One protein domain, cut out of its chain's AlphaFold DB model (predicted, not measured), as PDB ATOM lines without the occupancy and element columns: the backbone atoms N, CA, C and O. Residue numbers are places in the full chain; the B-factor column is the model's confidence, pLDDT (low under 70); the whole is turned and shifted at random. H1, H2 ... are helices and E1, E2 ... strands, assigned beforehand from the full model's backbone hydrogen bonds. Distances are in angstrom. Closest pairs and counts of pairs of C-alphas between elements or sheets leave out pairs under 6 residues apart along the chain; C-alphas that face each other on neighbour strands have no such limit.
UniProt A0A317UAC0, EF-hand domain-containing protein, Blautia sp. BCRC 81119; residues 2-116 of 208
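AT A GLANCE: This is residues 2 to 116 of the 208 residues of the protein "EF-hand domain-containing protein" of Blautia sp. BCRC 81119 (UniProt A0A317UAC0). What shape does the model show? A small three-stranded sheet has H1 and H3 over one face and H5 over the other, three layers with helices on both faces; H2 packs on H1 and H3 away from the sheet, and H4 packs at the end of E3. What are its make-up and size? The printed part has 115 residues, with five named helices and three named strands in the order E1 H1 E2 E3 H2 H3 H4 H5, of mixed class; the mixed sheet runs E1, E2, E3. It is compact, with a radius of gyration of the C-alphas of 13.7 A, yet elongated, spanning 44 by 27 by 21 A.

HOW THE PARTS SIT: How is the sheet paired? E1, residues 4 to 8, is parallel to E2, residues 44 to 49, with N 6 and O 46 2.8 A apart. E2 and E3, residues 52 to 57, form an antiparallel hairpin, with N 47 and O 54 2.8 A apart. Which helices are on it? H1, residues 12 to 25, makes with E1 and E2 a strand-helix-strand unit, two parallel neighbour strands joined through a helix, with a right-handed crossover. H3, residues 82 to 95, is on the same face as H1, over E3 at a height of 8.8 A; H5, residues 107 to 115, is on the opposite face, over E3 at 8.1 A. H4, residues 97 to 102, is also on the sheet, its closest C-alphas to E3 being Ala 100 and Pro 57, 5.5 A apart. What does H2 touch? H2, residues 62 to 78, touches H1 at a shallow tilt of 5 degrees, opposite ways, the closest C-alphas being Ser 19 and Ile 69, 5.1 A apart. It forms a helical hairpin with H3, and H4 one with H5. Are the helix backbones complete? Every O i to N i+4 pair is within hydrogen-bond range in H2, H3 and H5, against 8 of 10 in H1 and 0 of 2 in H4, where 1 of 3 O i to N i+3 pairs is.

IN THESE COORDINATES: Where do the elements begin and end? E1 begins at C-alpha 4 (352.683, 268.595, 416.341), and H5 ends at C-alpha 115 (341.449, 257.891, 409.622). Which are longest? H2 measures 24.2 A, H1 20.3 A, H3 19.9 A and E3 17.4 A.

THE WHOLE: How far does it reach? The C-alphas farthest apart, Arg 34 and Pro 80, are 44.6 A apart. Are there cuts or long links? The printed part has no cut, and the link from H1 to E2, residues 26 to 43, is long. Where is confidence low? The pLDDT is under 70 at residues 2 to 3, 30 to 41, 100 to 102 and 104.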
ATOM      1  N   SER A   2     358.741 264.687 415.743       53.62
ATOM      2  CA  SER A   2     357.873 265.368 416.708       53.62
ATOM      3  C   SER A   2     356.506 265.589 416.072       53.62
ATOM      4  O   SER A   2     356.362 266.439 415.198       53.62
ATOM      5  N   LYS A   3     355.507 264.820 416.498       68.06
ATOM      6  CA  LYS A   3     354.116 265.050 416.114       68.06
ATOM      7  C   LYS A   3     353.665 266.388 416.702       68.06
ATOM      8  O   LYS A   3     353.702 266.551 417.922       68.06
ATOM      9  N   ILE A   4     353.256 267.335 415.860       82.50
ATOM     10  CA  ILE A   4     352.683 268.595 416.341       82.50
ATOM     11  C   ILE A   4     351.168 268.441 416.366       82.50
ATOM     12  O   ILE A   4     350.533 268.263 415.329       82.50
ATOM     13  N   ILE A   5     350.607 268.505 417.571       88.69
ATOM     14  CA  ILE A   5     349.167 268.430 417.804       88.69
ATOM     15  C   ILE A   5     348.663 269.845 418.082       88.69
ATOM     16  O   ILE A   5     349.185 270.538 418.957       88.69
ATOM     17  N   ILE A   6     347.663 270.274 417.320       89.00
ATOM     18  CA  ILE A   6     346.932 271.522 417.524       89.00
ATOM     19  C   ILE A   6     345.548 271.126 418.023       89.00
ATOM     20  O   ILE A   6     344.731 270.614 417.262       89.00
ATOM     21  N   GLN A   7     345.304 271.337 419.309       90.94
ATOM     22  CA  GLN A   7     344.005 271.083 419.913       90.94
ATOM     23  C   GLN A   7     343.240 272.397 420.023       90.94
ATOM     24  O   GLN A   7     343.757 273.373 420.571       90.94
ATOM     25  N   ILE A   8     342.024 272.413 419.485       90.12
ATOM     26  CA  ILE A   8     341.085 273.523 419.610       90.12
ATOM     27  C   ILE A   8     339.746 273.006 420.146       90.12
ATOM     28  O   ILE A   8     339.408 271.830 419.984       90.12
ATOM     29  N   ASP A   9     339.014 273.869 420.844       88.25
ATOM     30  CA  ASP A   9     337.695 273.555 421.379       88.25
ATOM     31  C   ASP A   9     336.654 273.431 420.264       88.25
ATOM     32  O   ASP A   9     336.830 273.912 419.142       88.25
ATOM     33  N   ASP A  10     335.552 272.759 420.582       88.38
ATOM     34  CA  ASP A  10     334.466 272.530 419.641       88.38
ATOM     35  C   ASP A  10     333.546 273.756 419.542       88.38
ATOM     36  O   ASP A  10     332.411 273.762 420.020       88.38
ATOM     37  N   SER A  11     334.073 274.842 418.974       87.62
ATOM     38  CA  SER A  11     333.342 276.095 418.816       87.62
ATOM     39  C   SER A  11     333.632 276.785 417.485       87.62
ATOM     40  O   SER A  11     334.698 276.650 416.880       87.62
ATOM     41  N   ASP A  12     332.670 277.585 417.023       85.00
ATOM     42  CA  ASP A  12     332.814 278.376 415.796       85.00
ATOM     43  C   ASP A  12     333.995 279.360 415.870       85.00
ATOM     44  O   ASP A  12     334.711 279.591 414.893       85.00
ATOM     45  N   VAL A  13     334.229 279.918 417.061       87.19
ATOM     46  CA  VAL A  13     335.349 280.829 417.326       87.19
ATOM     47  C   VAL A  13     336.683 280.108 417.142       87.19
ATOM     48  O   VAL A  13     337.619 280.679 416.578       87.19
ATOM     49  N   ALA A  14     336.770 278.852 417.577       86.31
ATOM     50  CA  ALA A  14     337.970 278.043 417.455       86.31
ATOM     51  C   ALA A  14     338.307 277.731 415.991       86.31
ATOM     52  O   ALA A  14     339.442 277.941 415.554       86.31
ATOM     53  N   ILE A  15     337.303 277.324 415.203       86.25
ATOM     54  CA  ILE A  15     337.467 277.046 413.768       86.25
ATOM     55  C   ILE A  15     337.909 278.301 413.008       86.25
ATOM     56  O   ILE A  15     338.832 278.229 412.196       86.25
ATOM     57  N   LYS A  16     337.339 279.470 413.328       86.69
ATOM     58  CA  LYS A  16     337.761 280.757 412.745       86.69
ATOM     59  C   LYS A  16     339.227 281.083 413.017       86.69
ATOM     60  O   LYS A  16     339.904 281.636 412.156       86.69
ATOM     61  N   ARG A  17     339.737 280.744 414.205       90.31
ATOM     62  CA  ARG A  17     341.143 280.981 414.579       90.31
ATOM     63  C   ARG A  17     342.110 279.996 413.924       90.31
ATOM     64  O   ARG A  17     343.308 280.281 413.874       90.31
ATOM     65  N   LEU A  18     341.621 278.871 413.403       90.94
ATOM     66  CA  LEU A  18     342.459 277.811 412.849       90.94
ATOM     67  C   LEU A  18     343.331 278.292 411.684       90.94
ATOM     68  O   LEU A  18     344.493 277.901 411.599       90.94
ATOM     69  N   SER A  19     342.801 279.167 410.822       90.31
ATOM     70  CA  SER A  19     343.556 279.738 409.701       90.31
ATOM     71  C   SER A  19     344.795 280.496 410.193       90.31
ATOM     72  O   SER A  19     345.908 280.223 409.751       90.31
ATOM     73  N   SER A  20     344.631 281.366 411.190       91.38
ATOM     74  CA  SER A  20     345.730 282.121 411.800       91.38
ATOM     75  C   SER A  20     346.751 281.206 412.487       91.38
ATOM     76  O   SER A  20     347.959 281.380 412.316       91.38
ATOM     77  N   ILE A  21     346.286 280.184 413.215       91.38
ATOM     78  CA  ILE A  21     347.172 279.215 413.879       91.38
ATOM     79  C   ILE A  21     348.016 278.463 412.841       91.38
ATOM     80  O   ILE A  21     349.235 278.353 412.992       91.38
ATOM     81  N   LEU A  22     347.390 277.958 411.776       89.19
ATOM     82  CA  LEU A  22     348.092 277.228 410.721       89.19
ATOM     83  C   LEU A  22     349.037 278.124 409.926       89.19
ATOM     84  O   LEU A  22     350.128 277.678 409.564       89.19
ATOM     85  N   ASP A  23     348.679 279.390 409.709       89.50
ATOM     86  CA  ASP A  23     349.577 280.351 409.076       89.50
ATOM     87  C   ASP A  23     350.862 280.542 409.899       89.50
ATOM     88  O   ASP A  23     351.954 280.604 409.341       89.50
ATOM     89  N   MET A  24     350.787 280.515 411.229       87.25
ATOM     90  CA  MET A  24     351.986 280.591 412.073       87.25
ATOM     91  C   MET A  24     352.775 279.276 412.136       87.25
ATOM     92  O   MET A  24     353.998 279.298 412.269       87.25
ATOM     93  N   LYS A  25     352.096 278.125 412.071       87.56
ATOM     94  CA  LYS A  25     352.720 276.809 412.294       87.56
ATOM     95  C   LYS A  25     353.328 276.202 411.028       87.56
ATOM     96  O   LYS A  25     354.394 275.592 411.114       87.56
ATOM     97  N   ILE A  26     352.692 276.365 409.865       86.31
ATOM     98  CA  ILE A  26     353.146 275.731 408.619       86.31
ATOM     99  C   ILE A  26     354.455 276.355 408.148       86.31
ATOM    100  O   ILE A  26     354.536 277.552 407.834       86.31
ATOM    101  N   CYS A  27     355.472 275.502 408.038       85.06
ATOM    102  CA  CYS A  27     356.774 275.870 407.515       85.06
ATOM    103  C   CYS A  27     356.706 276.042 405.997       85.06
ATOM    104  O   CYS A  27     356.174 275.192 405.283       85.06
ATOM    105  N   THR A  28     357.294 277.126 405.492       83.25
ATOM    106  CA  THR A  28     357.473 277.335 404.052       83.25
ATOM    107  C   THR A  28     358.950 277.253 403.693       83.25
ATOM    108  O   THR A  28     359.737 278.000 404.283       83.25
ATOM    109  N   PRO A  29     359.351 276.418 402.720       73.19
ATOM    110  CA  PRO A  29     360.737 276.369 402.295       73.19
ATOM    111  C   PRO A  29     361.121 277.689 401.619       73.19
ATOM    112  O   PRO A  29     360.423 278.183 400.729       73.19
ATOM    113  N   LEU A  30     362.245 278.271 402.037       65.69
ATOM    114  CA  LEU A  30     362.879 279.367 401.311       65.69
ATOM    115  C   LEU A  30     363.684 278.757 400.160       65.69
ATOM    116  O   LEU A  30     364.518 277.887 400.400       65.69
ATOM    117  N   TYR A  31     363.487 279.252 398.934       55.75
ATOM    118  CA  TYR A  31     364.133 278.787 397.688       55.75
ATOM    119  C   TYR A  31     365.681 278.728 397.716       55.75
ATOM    120  O   TYR A  31     366.292 278.296 396.746       55.75
ATOM    121  N   ARG A  32     366.337 279.154 398.804       54.09
ATOM    122  CA  ARG A  32     367.799 279.228 398.948       54.09
ATOM    123  C   ARG A  32     368.410 278.298 400.005       54.09
ATOM    124  O   ARG A  32     369.608 278.408 400.250       54.09
ATOM    125  N   ARG A  33     367.650 277.414 400.663       49.34
ATOM    126  CA  ARG A  33     368.214 276.535 401.709       49.34
ATOM    127  C   ARG A  33     368.372 275.078 401.273       49.34
ATOM    128  O   ARG A  33     367.580 274.551 400.501       49.34
ATOM    129  N   ARG A  34     369.449 274.460 401.778       50.28
ATOM    130  CA  ARG A  34     369.884 273.083 401.491       50.28
ATOM    131  C   ARG A  34     368.791 272.071 401.860       50.28
ATOM    132  O   ARG A  34     368.026 272.288 402.795       50.28
ATOM    133  N   VAL A  35     368.810 270.921 401.186       53.56
ATOM    134  CA  VAL A  35     367.925 269.752 401.380       53.56
ATOM    135  C   VAL A  35     367.730 269.354 402.859       53.56
ATOM    136  O   VAL A  35     366.671 268.857 403.224       53.56
ATOM    137  N   HIS A  36     368.705 269.628 403.732       51.56
ATOM    138  CA  HIS A  36     368.651 269.331 405.170       51.56
ATOM    139  C   HIS A  36     367.607 270.119 405.984       51.56
ATOM    140  O   HIS A  36     367.244 269.670 407.069       51.56
ATOM    141  N   ASP A  37     367.111 271.262 405.501       55.16
ATOM    142  CA  ASP A  37     366.042 271.991 406.207       55.16
ATOM    143  C   ASP A  37     364.659 271.380 405.932       55.16
ATOM    144  O   ASP A  37     363.766 271.459 406.775       55.16
ATOM    145  N   PHE A  38     364.497 270.682 404.803       56.62
ATOM    146  CA  PHE A  38     363.249 270.002 404.447       56.62
ATOM    147  C   PHE A  38     362.964 268.808 405.367       56.62
ATOM    148  O   PHE A  38     361.819 268.572 405.733       56.62
ATOM    149  N   THR A  39     364.000 268.081 405.796       60.03
ATOM    150  CA  THR A  39     363.861 266.941 406.719       60.03
ATOM    151  C   THR A  39     363.572 267.351 408.163       60.03
ATOM    152  O   THR A  39     363.065 266.539 408.930       60.03
ATOM    153  N   LYS A  40     363.872 268.596 408.560       64.31
ATOM    154  CA  LYS A  40     363.544 269.105 409.906       64.31
ATOM    155  C   LYS A  40     362.077 269.504 410.052       64.31
ATOM    156  O   LYS A  40     361.558 269.471 411.162       64.31
ATOM    157  N   CYS A  41     361.438 269.876 408.946       68.25
ATOM    158  CA  CYS A  41     360.055 270.353 408.927       68.25
ATOM    159  C   CYS A  41     359.091 269.380 408.231       68.25
ATOM    160  O   CYS A  41     357.923 269.718 408.056       68.25
ATOM    161  N   SER A  42     359.559 268.201 407.810       73.31
ATOM    162  CA  SER A  42     358.708 267.126 407.293       73.31
ATOM    163  C   SER A  42     357.927 266.452 408.420       73.31
ATOM    164  O   SER A  42     358.480 266.232 409.499       73.31
ATOM    165  N   GLY A  43     356.686 266.068 408.130       78.56
ATOM    166  CA  GLY A  43     355.794 265.387 409.062       78.56
ATOM    167  C   GLY A  43     354.366 265.909 408.952       78.56
ATOM    168  O   GLY A  43     354.009 266.613 408.000       78.56
ATOM    169  N   THR A  44     353.559 265.587 409.959       86.44
ATOM    170  CA  THR A  44     352.119 265.864 409.987       86.44
ATOM    171  C   THR A  44     351.728 266.768 411.158       86.44
ATOM    172  O   THR A  44     352.114 266.529 412.306       86.44
ATOM    173  N   PHE A  45     350.896 267.773 410.881       87.88
ATOM    174  CA  PHE A  45     350.047 268.429 411.871       87.88
ATOM    175  C   PHE A  45     348.786 267.606 412.091       87.88
ATOM    176  O   PHE A  45     348.035 267.366 411.147       87.88
ATOM    177  N   GLU A  46     348.532 267.235 413.340       91.62
ATOM    178  CA  GLU A  46     347.241 266.698 413.758       91.62
ATOM    179  C   GLU A  46     346.412 267.823 414.376       91.62
ATOM    180  O   GLU A  46     346.823 268.428 415.365       91.62
ATOM    181  N   ILE A  47     345.251 268.102 413.796       90.75
ATOM    182  CA  ILE A  47     344.304 269.096 414.296       90.75
ATOM    183  C   ILE A  47     343.157 268.348 414.960       90.75
ATOM    184  O   ILE A  47     342.483 267.558 414.299       90.75
ATOM    185  N   ARG A  48     342.937 268.606 416.249       92.00
ATOM    186  CA  ARG A  48     341.839 268.026 417.032       92.00
ATOM    187  C   ARG A  48     340.796 269.091 417.349       92.00
ATOM    188  O   ARG A  48     341.157 270.139 417.881       92.00
ATOM    189  N   ILE A  49     339.534 268.802 417.036       88.81
ATOM    190  CA  ILE A  49     338.366 269.664 417.270       88.81
ATOM    191  C   ILE A  49     337.311 268.828 418.003       88.81
ATOM    192  O   ILE A  49     336.539 268.102 417.374       88.81
ATOM    193  N   GLY A  50     337.325 268.861 419.336       84.75
ATOM    194  CA  GLY A  50     336.629 267.838 420.126       84.75
ATOM    195  C   GLY A  50     337.142 266.438 419.762       84.75
ATOM    196  O   GLY A  50     338.354 266.213 419.755       84.75
ATOM    197  N   ASP A  51     336.236 265.532 419.390       84.56
ATOM    198  CA  ASP A  51     336.567 264.162 418.956       84.56
ATOM    199  C   ASP A  51     336.999 264.064 417.484       84.56
ATOM    200  O   ASP A  51     337.434 263.015 417.007       84.56
ATOM    201  N   PHE A  52     336.874 265.157 416.736       86.81
ATOM    202  CA  PHE A  52     337.167 265.182 415.316       86.81
ATOM    203  C   PHE A  52     338.657 265.430 415.058       86.81
ATOM    204  O   PHE A  52     339.267 266.303 415.680       86.81
ATOM    205  N   VAL A  53     339.243 264.690 414.112       90.31
ATOM    206  CA  VAL A  53     340.677 264.763 413.802       90.31
ATOM    207  C   VAL A  53     340.906 264.981 412.308       90.31
ATOM    208  O   VAL A  53     340.406 264.223 411.478       90.31
ATOM    209  N   CYS A  54     341.723 265.984 411.979       91.44
ATOM    210  CA  CYS A  54     342.237 266.234 410.634       91.44
ATOM    211  C   CYS A  54     343.763 266.220 410.611       91.44
ATOM    212  O   CYS A  54     344.417 266.558 411.598       91.44
ATOM    213  N   TYR A  55     344.329 265.922 409.443       91.31
ATOM    214  CA  TYR A  55     345.774 265.842 409.254       91.31
ATOM    215  C   TYR A  55     346.226 266.744 408.108       91.31
ATOM    216  O   TYR A  55     345.621 266.756 407.036       91.31
ATOM    217  N   PHE A  56     347.304 267.495 408.319       89.06
ATOM    218  CA  PHE A  56     347.867 268.391 407.309       89.06
ATOM    219  C   PHE A  56     349.391 268.269 407.240       89.06
ATOM    220  O   PHE A  56     350.023 268.045 408.271       89.06
ATOM    221  N   PRO A  57     350.008 268.457 406.062       87.44
ATOM    222  CA  PRO A  57     351.463 268.492 405.948       87.44
ATOM    223  C   PRO A  57     352.069 269.614 406.793       87.44
ATOM    224  O   PRO A  57     351.586 270.750 406.767       87.44
ATOM    225  N   GLN A  58     353.161 269.320 407.502       85.56
ATOM    226  CA  GLN A  58     353.865 270.323 408.305       85.56
ATOM    227  C   GLN A  58     354.550 271.398 407.447       85.56
ATOM    228  O   GLN A  58     354.677 272.564 407.844       85.56
ATOM    229  N   MET A  59     354.971 271.005 406.250       83.94
ATOM    230  CA  MET A  59     355.679 271.848 405.303       83.94
ATOM    231  C   MET A  59     354.891 271.961 404.000       83.94
ATOM    232  O   MET A  59     354.418 270.961 403.459       83.94
ATOM    233  N   MET A  60     354.760 273.190 403.500       84.25
ATOM    234  CA  MET A  60     354.094 273.494 402.233       84.25
ATOM    235  C   MET A  60     354.816 274.611 401.482       84.25
ATOM    236  O   MET A  60     355.416 275.499 402.086       84.25
ATOM    237  N   THR A  61     354.689 274.652 400.149       84.56
ATOM    238  CA  THR A  61     355.079 275.851 399.388       84.56
ATOM    239  C   THR A  61     354.293 277.071 399.875       84.56
ATOM    240  O   THR A  61     353.165 276.957 400.361       84.56
ATOM    241  N   LYS A  62     354.853 278.274 399.689       86.31
ATOM    242  CA  LYS A  62     354.163 279.530 400.029       86.31
ATOM    243  C   LYS A  62     352.796 279.650 399.340       86.31
ATOM    244  O   LYS A  62     351.861 280.178 399.935       86.31
ATOM    245  N   LEU A  63     352.682 279.158 398.105       88.06
ATOM    246  CA  LEU A  63     351.428 279.150 397.354       88.06
ATOM    247  C   LEU A  63     350.402 278.195 397.980       88.06
ATOM    248  O   LEU A  63     349.285 278.615 398.269       88.06
ATOM    249  N   ASN A  64     350.796 276.950 398.255       88.50
ATOM    250  CA  ASN A  64     349.896 275.938 398.818       88.50
ATOM    251  C   ASN A  64     349.436 276.315 400.228       88.50
ATOM    252  O   ASN A  64     348.262 276.157 400.549       88.50
ATOM    253  N   LYS A  65     350.335 276.890 401.039       89.81
ATOM    254  CA  LYS A  65     349.992 277.432 402.356       89.81
ATOM    255  C   LYS A  65     348.886 278.480 402.248       89.81
ATOM    256  O   LYS A  65     347.858 278.341 402.894       89.81
ATOM    257  N   ARG A  66     349.054 279.490 401.386       91.75
ATOM    258  CA  ARG A  66     348.031 280.529 401.165       91.75
ATOM    259  C   ARG A  66     346.698 279.941 400.710       91.75
ATOM    260  O   ARG A  66     345.656 280.367 401.191       91.75
ATOM    261  N   LEU A  67     346.737 278.956 399.812       92.44
ATOM    262  CA  LEU A  67     345.535 278.274 399.338       92.44
ATOM    263  C   LEU A  67     344.810 277.539 400.475       92.44
ATOM    264  O   LEU A  67     343.589 277.636 400.570       92.44
ATOM    265  N   LEU A  68     345.546 276.837 401.344       91.25
ATOM    266  CA  LEU A  68     344.974 276.166 402.512       91.25
ATOM    267  C   LEU A  68     344.292 277.167 403.449       91.25
ATOM    268  O   LEU A  68     343.136 276.967 403.816       91.25
ATOM    269  N   ILE A  69     344.994 278.250 403.803       92.38
ATOM    270  CA  ILE A  69     344.475 279.293 404.700       92.38
ATOM    271  C   ILE A  69     343.178 279.883 404.142       92.38
ATOM    272  O   ILE A  69     342.164 279.882 404.837       92.38
ATOM    273  N   ALA A  70     343.164 280.257 402.859       93.69
ATOM    274  CA  ALA A  70     341.972 280.798 402.211       93.69
ATOM    275  C   ALA A  70     340.793 279.805 402.197       93.69
ATOM    276  O   ALA A  70     339.641 280.204 402.376       93.69
ATOM    277  N   LYS A  71     341.049 278.498 402.012       93.50
ATOM    278  CA  LYS A  71     339.989 277.480 402.096       93.50
ATOM    279  C   LYS A  71     339.393 277.388 403.502       93.50
ATOM    280  O   LYS A  71     338.174 277.326 403.628       93.50
ATOM    281  N   ILE A  72     340.225 277.405 404.543       91.88
ATOM    282  CA  ILE A  72     339.774 277.321 405.944       91.88
ATOM    283  C   ILE A  72     338.980 278.572 406.353       91.88
ATOM    284  O   ILE A  72     337.933 278.467 407.000       91.88
ATOM    285  N   GLU A  73     339.412 279.756 405.917       93.00
ATOM    286  CA  GLU A  73     338.652 281.003 406.090       93.00
ATOM    287  C   GLU A  73     337.302 280.949 405.357       93.00
ATOM    288  O   GLU A  73     336.263 281.339 405.899       93.00
ATOM    289  N   GLY A  74     337.293 280.386 404.146       93.12
ATOM    290  CA  GLY A  74     336.080 280.133 403.374       93.12
ATOM    291  C   GLY A  74     335.090 279.208 404.088       93.12
ATOM    292  O   GLY A  74     333.895 279.479 404.078       93.12
ATOM    293  N   ILE A  75     335.566 278.153 404.753       92.69
ATOM    294  CA  ILE A  75     334.712 277.246 405.543       92.69
ATOM    295  C   ILE A  75     334.060 277.997 406.705       92.69
ATOM    296  O   ILE A  75     332.853 277.900 406.925       92.69
ATOM    297  N   SER A  76     334.857 278.790 407.423       85.12
ATOM    298  CA  SER A  76     334.392 279.553 408.584       85.12
ATOM    299  C   SER A  76     333.281 280.549 408.236       85.12
ATOM    300  O   SER A  76     332.431 280.843 409.077       85.12
ATOM    301  N   THR A  77     333.292 281.060 407.003       87.12
ATOM    302  CA  THR A  77     332.347 282.069 406.507       87.12
ATOM    303  C   THR A  77     331.135 281.475 405.792       87.12
ATOM    304  O   THR A  77     330.038 282.007 405.941       87.12
ATOM    305  N   LYS A  78     331.309 280.398 405.017       90.62
ATOM    306  CA  LYS A  78     330.268 279.866 404.121       90.62
ATOM    307  C   LYS A  78     329.411 278.771 404.740       90.62
ATOM    308  O   LYS A  78     328.252 278.633 404.362       90.62
ATOM    309  N   GLU A  79     329.963 277.979 405.655       92.50
ATOM    310  CA  GLU A  79     329.228 276.849 406.218       92.50
ATOM    311  C   GLU A  79     328.318 277.299 407.372       92.50
ATOM    312  O   GLU A  79     328.775 277.985 408.292       92.50
ATOM    313  N   PRO A  80     327.032 276.912 407.376       87.62
ATOM    314  CA  PRO A  80     326.060 277.457 408.323       87.62
ATOM    315  C   PRO A  80     326.114 276.804 409.710       87.62
ATOM    316  O   PRO A  80     325.613 277.385 410.667       87.62
ATOM    317  N   SER A  81     326.706 275.611 409.846       91.69
ATOM    318  CA  SER A  81     326.761 274.867 411.113       91.69
ATOM    319  C   SER A  81     328.157 274.336 411.422       91.69
ATOM    320  O   SER A  81     328.993 274.175 410.531       91.69
ATOM    321  N   LEU A  82     328.399 274.049 412.702       89.75
ATOM    322  CA  LEU A  82     329.668 273.517 413.195       89.75
ATOM    323  C   LEU A  82     330.001 272.151 412.580       89.75
ATOM    324  O   LEU A  82     331.123 271.936 412.132       89.75
ATOM    325  N   ASP A  83     329.009 271.272 412.455       90.75
ATOM    326  CA  ASP A  83     329.196 269.949 411.847       90.75
ATOM    327  C   ASP A  83     329.566 270.041 410.366       90.75
ATOM    328  O   ASP A  83     330.486 269.363 409.911       90.75
ATOM    329  N   LYS A  84     328.922 270.948 409.615       92.88
ATOM    330  CA  LYS A  84     329.296 271.204 408.218       92.88
ATOM    331  C   LYS A  84     330.705 271.774 408.112       92.88
ATOM    332  O   LYS A  84     331.459 271.356 407.240       92.88
ATOM    333  N   LYS A  85     331.104 272.662 409.031       92.81
ATOM    334  CA  LYS A  85     332.482 273.178 409.092       92.81
ATOM    335  C   LYS A  85     333.494 272.064 409.318       92.81
ATOM    336  O   LYS A  85     334.481 271.998 408.588       92.81
ATOM    337  N   LYS A  86     333.246 271.175 410.283       91.69
ATOM    338  CA  LYS A  86     334.105 270.011 410.548       91.69
ATOM    339  C   LYS A  86     334.206 269.107 409.327       91.69
ATOM    340  O   LYS A  86     335.314 268.776 408.912       91.69
ATOM    341  N   GLN A  87     333.079 268.776 408.700       91.44
ATOM    342  CA  GLN A  87     333.090 267.930 407.511       91.44
ATOM    343  C   GLN A  87     333.854 268.585 406.352       91.44
ATOM    344  O   GLN A  87     334.728 267.952 405.764       91.44
ATOM    345  N   SER A  88     333.622 269.873 406.076       93.25
ATOM    346  CA  SER A  88     334.370 270.606 405.048       93.25
ATOM    347  C   SER A  88     335.867 270.709 405.377       93.25
ATOM    348  O   SER A  88     336.699 270.663 404.471       93.25
ATOM    349  N   LEU A  89     336.248 270.791 406.659       91.81
ATOM    350  CA  LEU A  89     337.650 270.701 407.081       91.81
ATOM    351  C   LEU A  89     338.243 269.309 406.823       91.81
ATOM    352  O   LEU A  89     339.398 269.237 406.393       91.81
ATOM    353  N   LYS A  90     337.479 268.223 407.039       90.69
ATOM    354  CA  LYS A  90     337.885 266.857 406.646       90.69
ATOM    355  C   LYS A  90     338.186 266.800 405.164       90.69
ATOM    356  O   LYS A  90     339.254 266.361 404.752       90.69
ATOM    357  N   ASP A  91     337.243 267.291 404.372       91.06
ATOM    358  CA  ASP A  91     337.312 267.255 402.920       91.06
ATOM    359  C   ASP A  91     338.534 268.022 402.410       91.06
ATOM    360  O   ASP A  91     339.249 267.540 401.531       91.06
ATOM    361  N   VAL A  92     338.827 269.184 403.003       91.38
ATOM    362  CA  VAL A  92     340.041 269.949 402.698       91.38
ATOM    363  C   VAL A  92     341.306 269.195 403.109       91.38
ATOM    364  O   VAL A  92     342.257 269.188 402.333       91.38
ATOM    365  N   SER A  93     341.332 268.551 404.281       90.44
ATOM    366  CA  SER A  93     342.460 267.710 404.715       90.44
ATOM    367  C   SER A  93     342.745 266.605 403.696       90.44
ATOM    368  O   SER A  93     343.887 266.468 403.252       90.44
ATOM    369  N   ILE A  94     341.701 265.910 403.243       89.56
ATOM    370  CA  ILE A  94     341.802 264.877 402.212       89.56
ATOM    371  C   ILE A  94     342.327 265.488 400.913       89.56
ATOM    372  O   ILE A  94     343.358 265.062 400.420       89.56
ATOM    373  N   ASP A  95     341.718 266.542 400.377       87.19
ATOM    374  CA  ASP A  95     342.158 267.109 399.094       87.19
ATOM    375  C   ASP A  95     343.620 267.628 399.130       87.19
ATOM    376  O   ASP A  95     344.294 267.690 398.096       87.19
ATOM    377  N   PHE A  96     344.139 267.973 400.315       86.50
ATOM    378  CA  PHE A  96     345.491 268.506 400.500       86.50
ATOM    379  C   PHE A  96     346.577 267.450 400.753       86.50
ATOM    380  O   PHE A  96     347.753 267.829 400.812       86.50
ATOM    381  N   TYR A  97     346.249 266.149 400.822       80.50
ATOM    382  CA  TYR A  97     347.267 265.092 400.964       80.50
ATOM    383  C   TYR A  97     348.307 265.161 399.839       80.50
ATOM    384  O   TYR A  97     349.481 264.891 400.057       80.50
ATOM    385  N   SER A  98     347.896 265.546 398.627       72.25
ATOM    386  CA  SER A  98     348.766 265.563 397.443       72.25
ATOM    387  C   SER A  98     349.897 266.591 397.552       72.25
ATOM    388  O   SER A  98     350.938 266.460 396.906       72.25
ATOM    389  N   TYR A  99     349.741 267.588 398.424       71.06
ATOM    390  CA  TYR A  99     350.777 268.570 398.729       71.06
ATOM    391  C   TYR A  99     351.792 268.067 399.766       71.06
ATOM    392  O   TYR A  99     352.790 268.748 400.015       71.06
ATOM    393  N   ALA A 100     351.605 266.849 400.288       61.75
ATOM    394  CA  ALA A 100     352.575 266.109 401.090       61.75
ATOM    395  C   ALA A 100     353.796 265.631 400.279       61.75
ATOM    396  O   ALA A 100     354.670 264.982 400.828       61.75
ATOM    397  N   ILE A 101     353.966 266.020 399.008       59.44
ATOM    398  CA  ILE A 101     355.235 265.821 398.269       59.44
ATOM    399  C   ILE A 101     356.451 266.355 399.060       59.44
ATOM    400  O   ILE A 101     357.577 265.894 398.891       59.44
ATOM    401  N   GLN A 102     356.220 267.325 399.944       64.56
ATOM    402  CA  GLN A 102     357.219 267.892 400.849       64.56
ATOM    403  C   GLN A 102     357.467 267.056 402.121       64.56
ATOM    404  O   GLN A 102     358.489 267.223 402.783       64.56
ATOM    405  N   ASP A 103     356.573 266.125 402.433       73.62
ATOM    406  CA  ASP A 103     356.681 265.098 403.460       73.62
ATOM    407  C   ASP A 103     357.278 263.829 402.828       73.62
ATOM    408  O   ASP A 103     356.582 263.002 402.244       73.62
ATOM    409  N   ARG A 104     358.609 263.686 402.896       69.88
ATOM    410  CA  ARG A 104     359.341 262.586 402.235       69.88
ATOM    411  C   ARG A 104     358.836 261.189 402.600       69.88
ATOM    412  O   ARG A 104     358.994 260.282 401.794       69.88
ATOM    413  N   MET A 105     358.265 261.019 403.790       74.62
ATOM    414  CA  MET A 105     357.758 259.728 404.254       74.62
ATOM    415  C   MET A 105     356.273 259.518 403.946       74.62
ATOM    416  O   MET A 105     355.723 258.488 404.322       74.62
ATOM    417  N   GLN A 106     355.615 260.496 403.317       84.88
ATOM    418  CA  GLN A 106     354.174 260.495 403.069       84.88
ATOM    419  C   GLN A 106     353.332 260.274 404.337       84.88
ATOM    420  O   GLN A 106     352.183 259.842 404.253       84.88
ATOM    421  N   GLU A 107     353.873 260.603 405.518       86.25
ATOM    422  CA  GLU A 107     353.247 260.355 406.822       86.25
ATOM    423  C   GLU A 107     351.846 260.967 406.898       86.25
ATOM    424  O   GLU A 107     350.908 260.360 407.414       86.25
ATOM    425  N   THR A 108     351.672 262.145 406.308       88.75
ATOM    426  CA  THR A 108     350.380 262.829 406.279       88.75
ATOM    427  C   THR A 108     349.345 262.077 405.449       88.75
ATOM    428  O   THR A 108     348.223 261.882 405.908       88.75
ATOM    429  N   ALA A 109     349.709 261.639 404.242       89.62
ATOM    430  CA  ALA A 109     348.802 260.911 403.358       89.62
ATOM    431  C   ALA A 109     348.381 259.567 403.982       89.62
ATOM    432  O   ALA A 109     347.207 259.197 403.937       89.62
ATOM    433  N   ILE A 110     349.328 258.899 404.646       89.31
ATOM    434  CA  ILE A 110     349.111 257.691 405.444       89.31
ATOM    435  C   ILE A 110     348.094 257.974 406.569       89.31
ATOM    436  O   ILE A 110     347.059 257.314 406.647       89.31
ATOM    437  N   ASN A 111     348.342 258.983 407.411       89.88
ATOM    438  CA  ASN A 111     347.453 259.339 408.524       89.88
ATOM    439  C   ASN A 111     346.020 259.648 408.059       89.88
ATOM    440  O   ASN A 111     345.059 259.159 408.656       89.88
ATOM    441  N   ILE A 112     345.875 260.416 406.972       91.12
ATOM    442  CA  ILE A 112     344.570 260.727 406.376       91.12
ATOM    443  C   ILE A 112     343.852 259.435 405.979       91.12
ATOM    444  O   ILE A 112     342.698 259.242 406.353       91.12
ATOM    445  N   TYR A 113     344.524 258.539 405.252       89.69
ATOM    446  CA  TYR A 113     343.893 257.310 404.775       89.69
ATOM    447  C   TYR A 113     343.532 256.350 405.919       89.69
ATOM    448  O   TYR A 113     342.494 255.694 405.860       89.69
ATOM    449  N   GLN A 114     344.339 256.268 406.985       87.88
ATOM    450  CA  GLN A 114     344.005 255.445 408.158       87.88
ATOM    451  C   GLN A 114     342.752 255.943 408.873       87.88
ATOM    452  O   GLN A 114     341.937 255.127 409.298       87.88
ATOM    453  N   ALA A 115     342.592 257.263 408.970       89.75
ATOM    454  CA  ALA A 115     341.449 257.891 409.622       89.75
ATOM    455  C   ALA A 115     340.156 257.855 408.789       89.75
ATOM    456  O   ALA A 115     339.097 258.212 409.306       89.75
ATOM    457  N   MET A 116     340.225 257.440 407.520       89.94
ATOM    458  CA  MET A 116     339.041 257.236 406.690       89.94
ATOM    459  C   MET A 116     338.290 255.962 407.085       89.94
ATOM    460  O   MET A 116     338.887 254.886 407.241       89.94
TER     461      MET A 116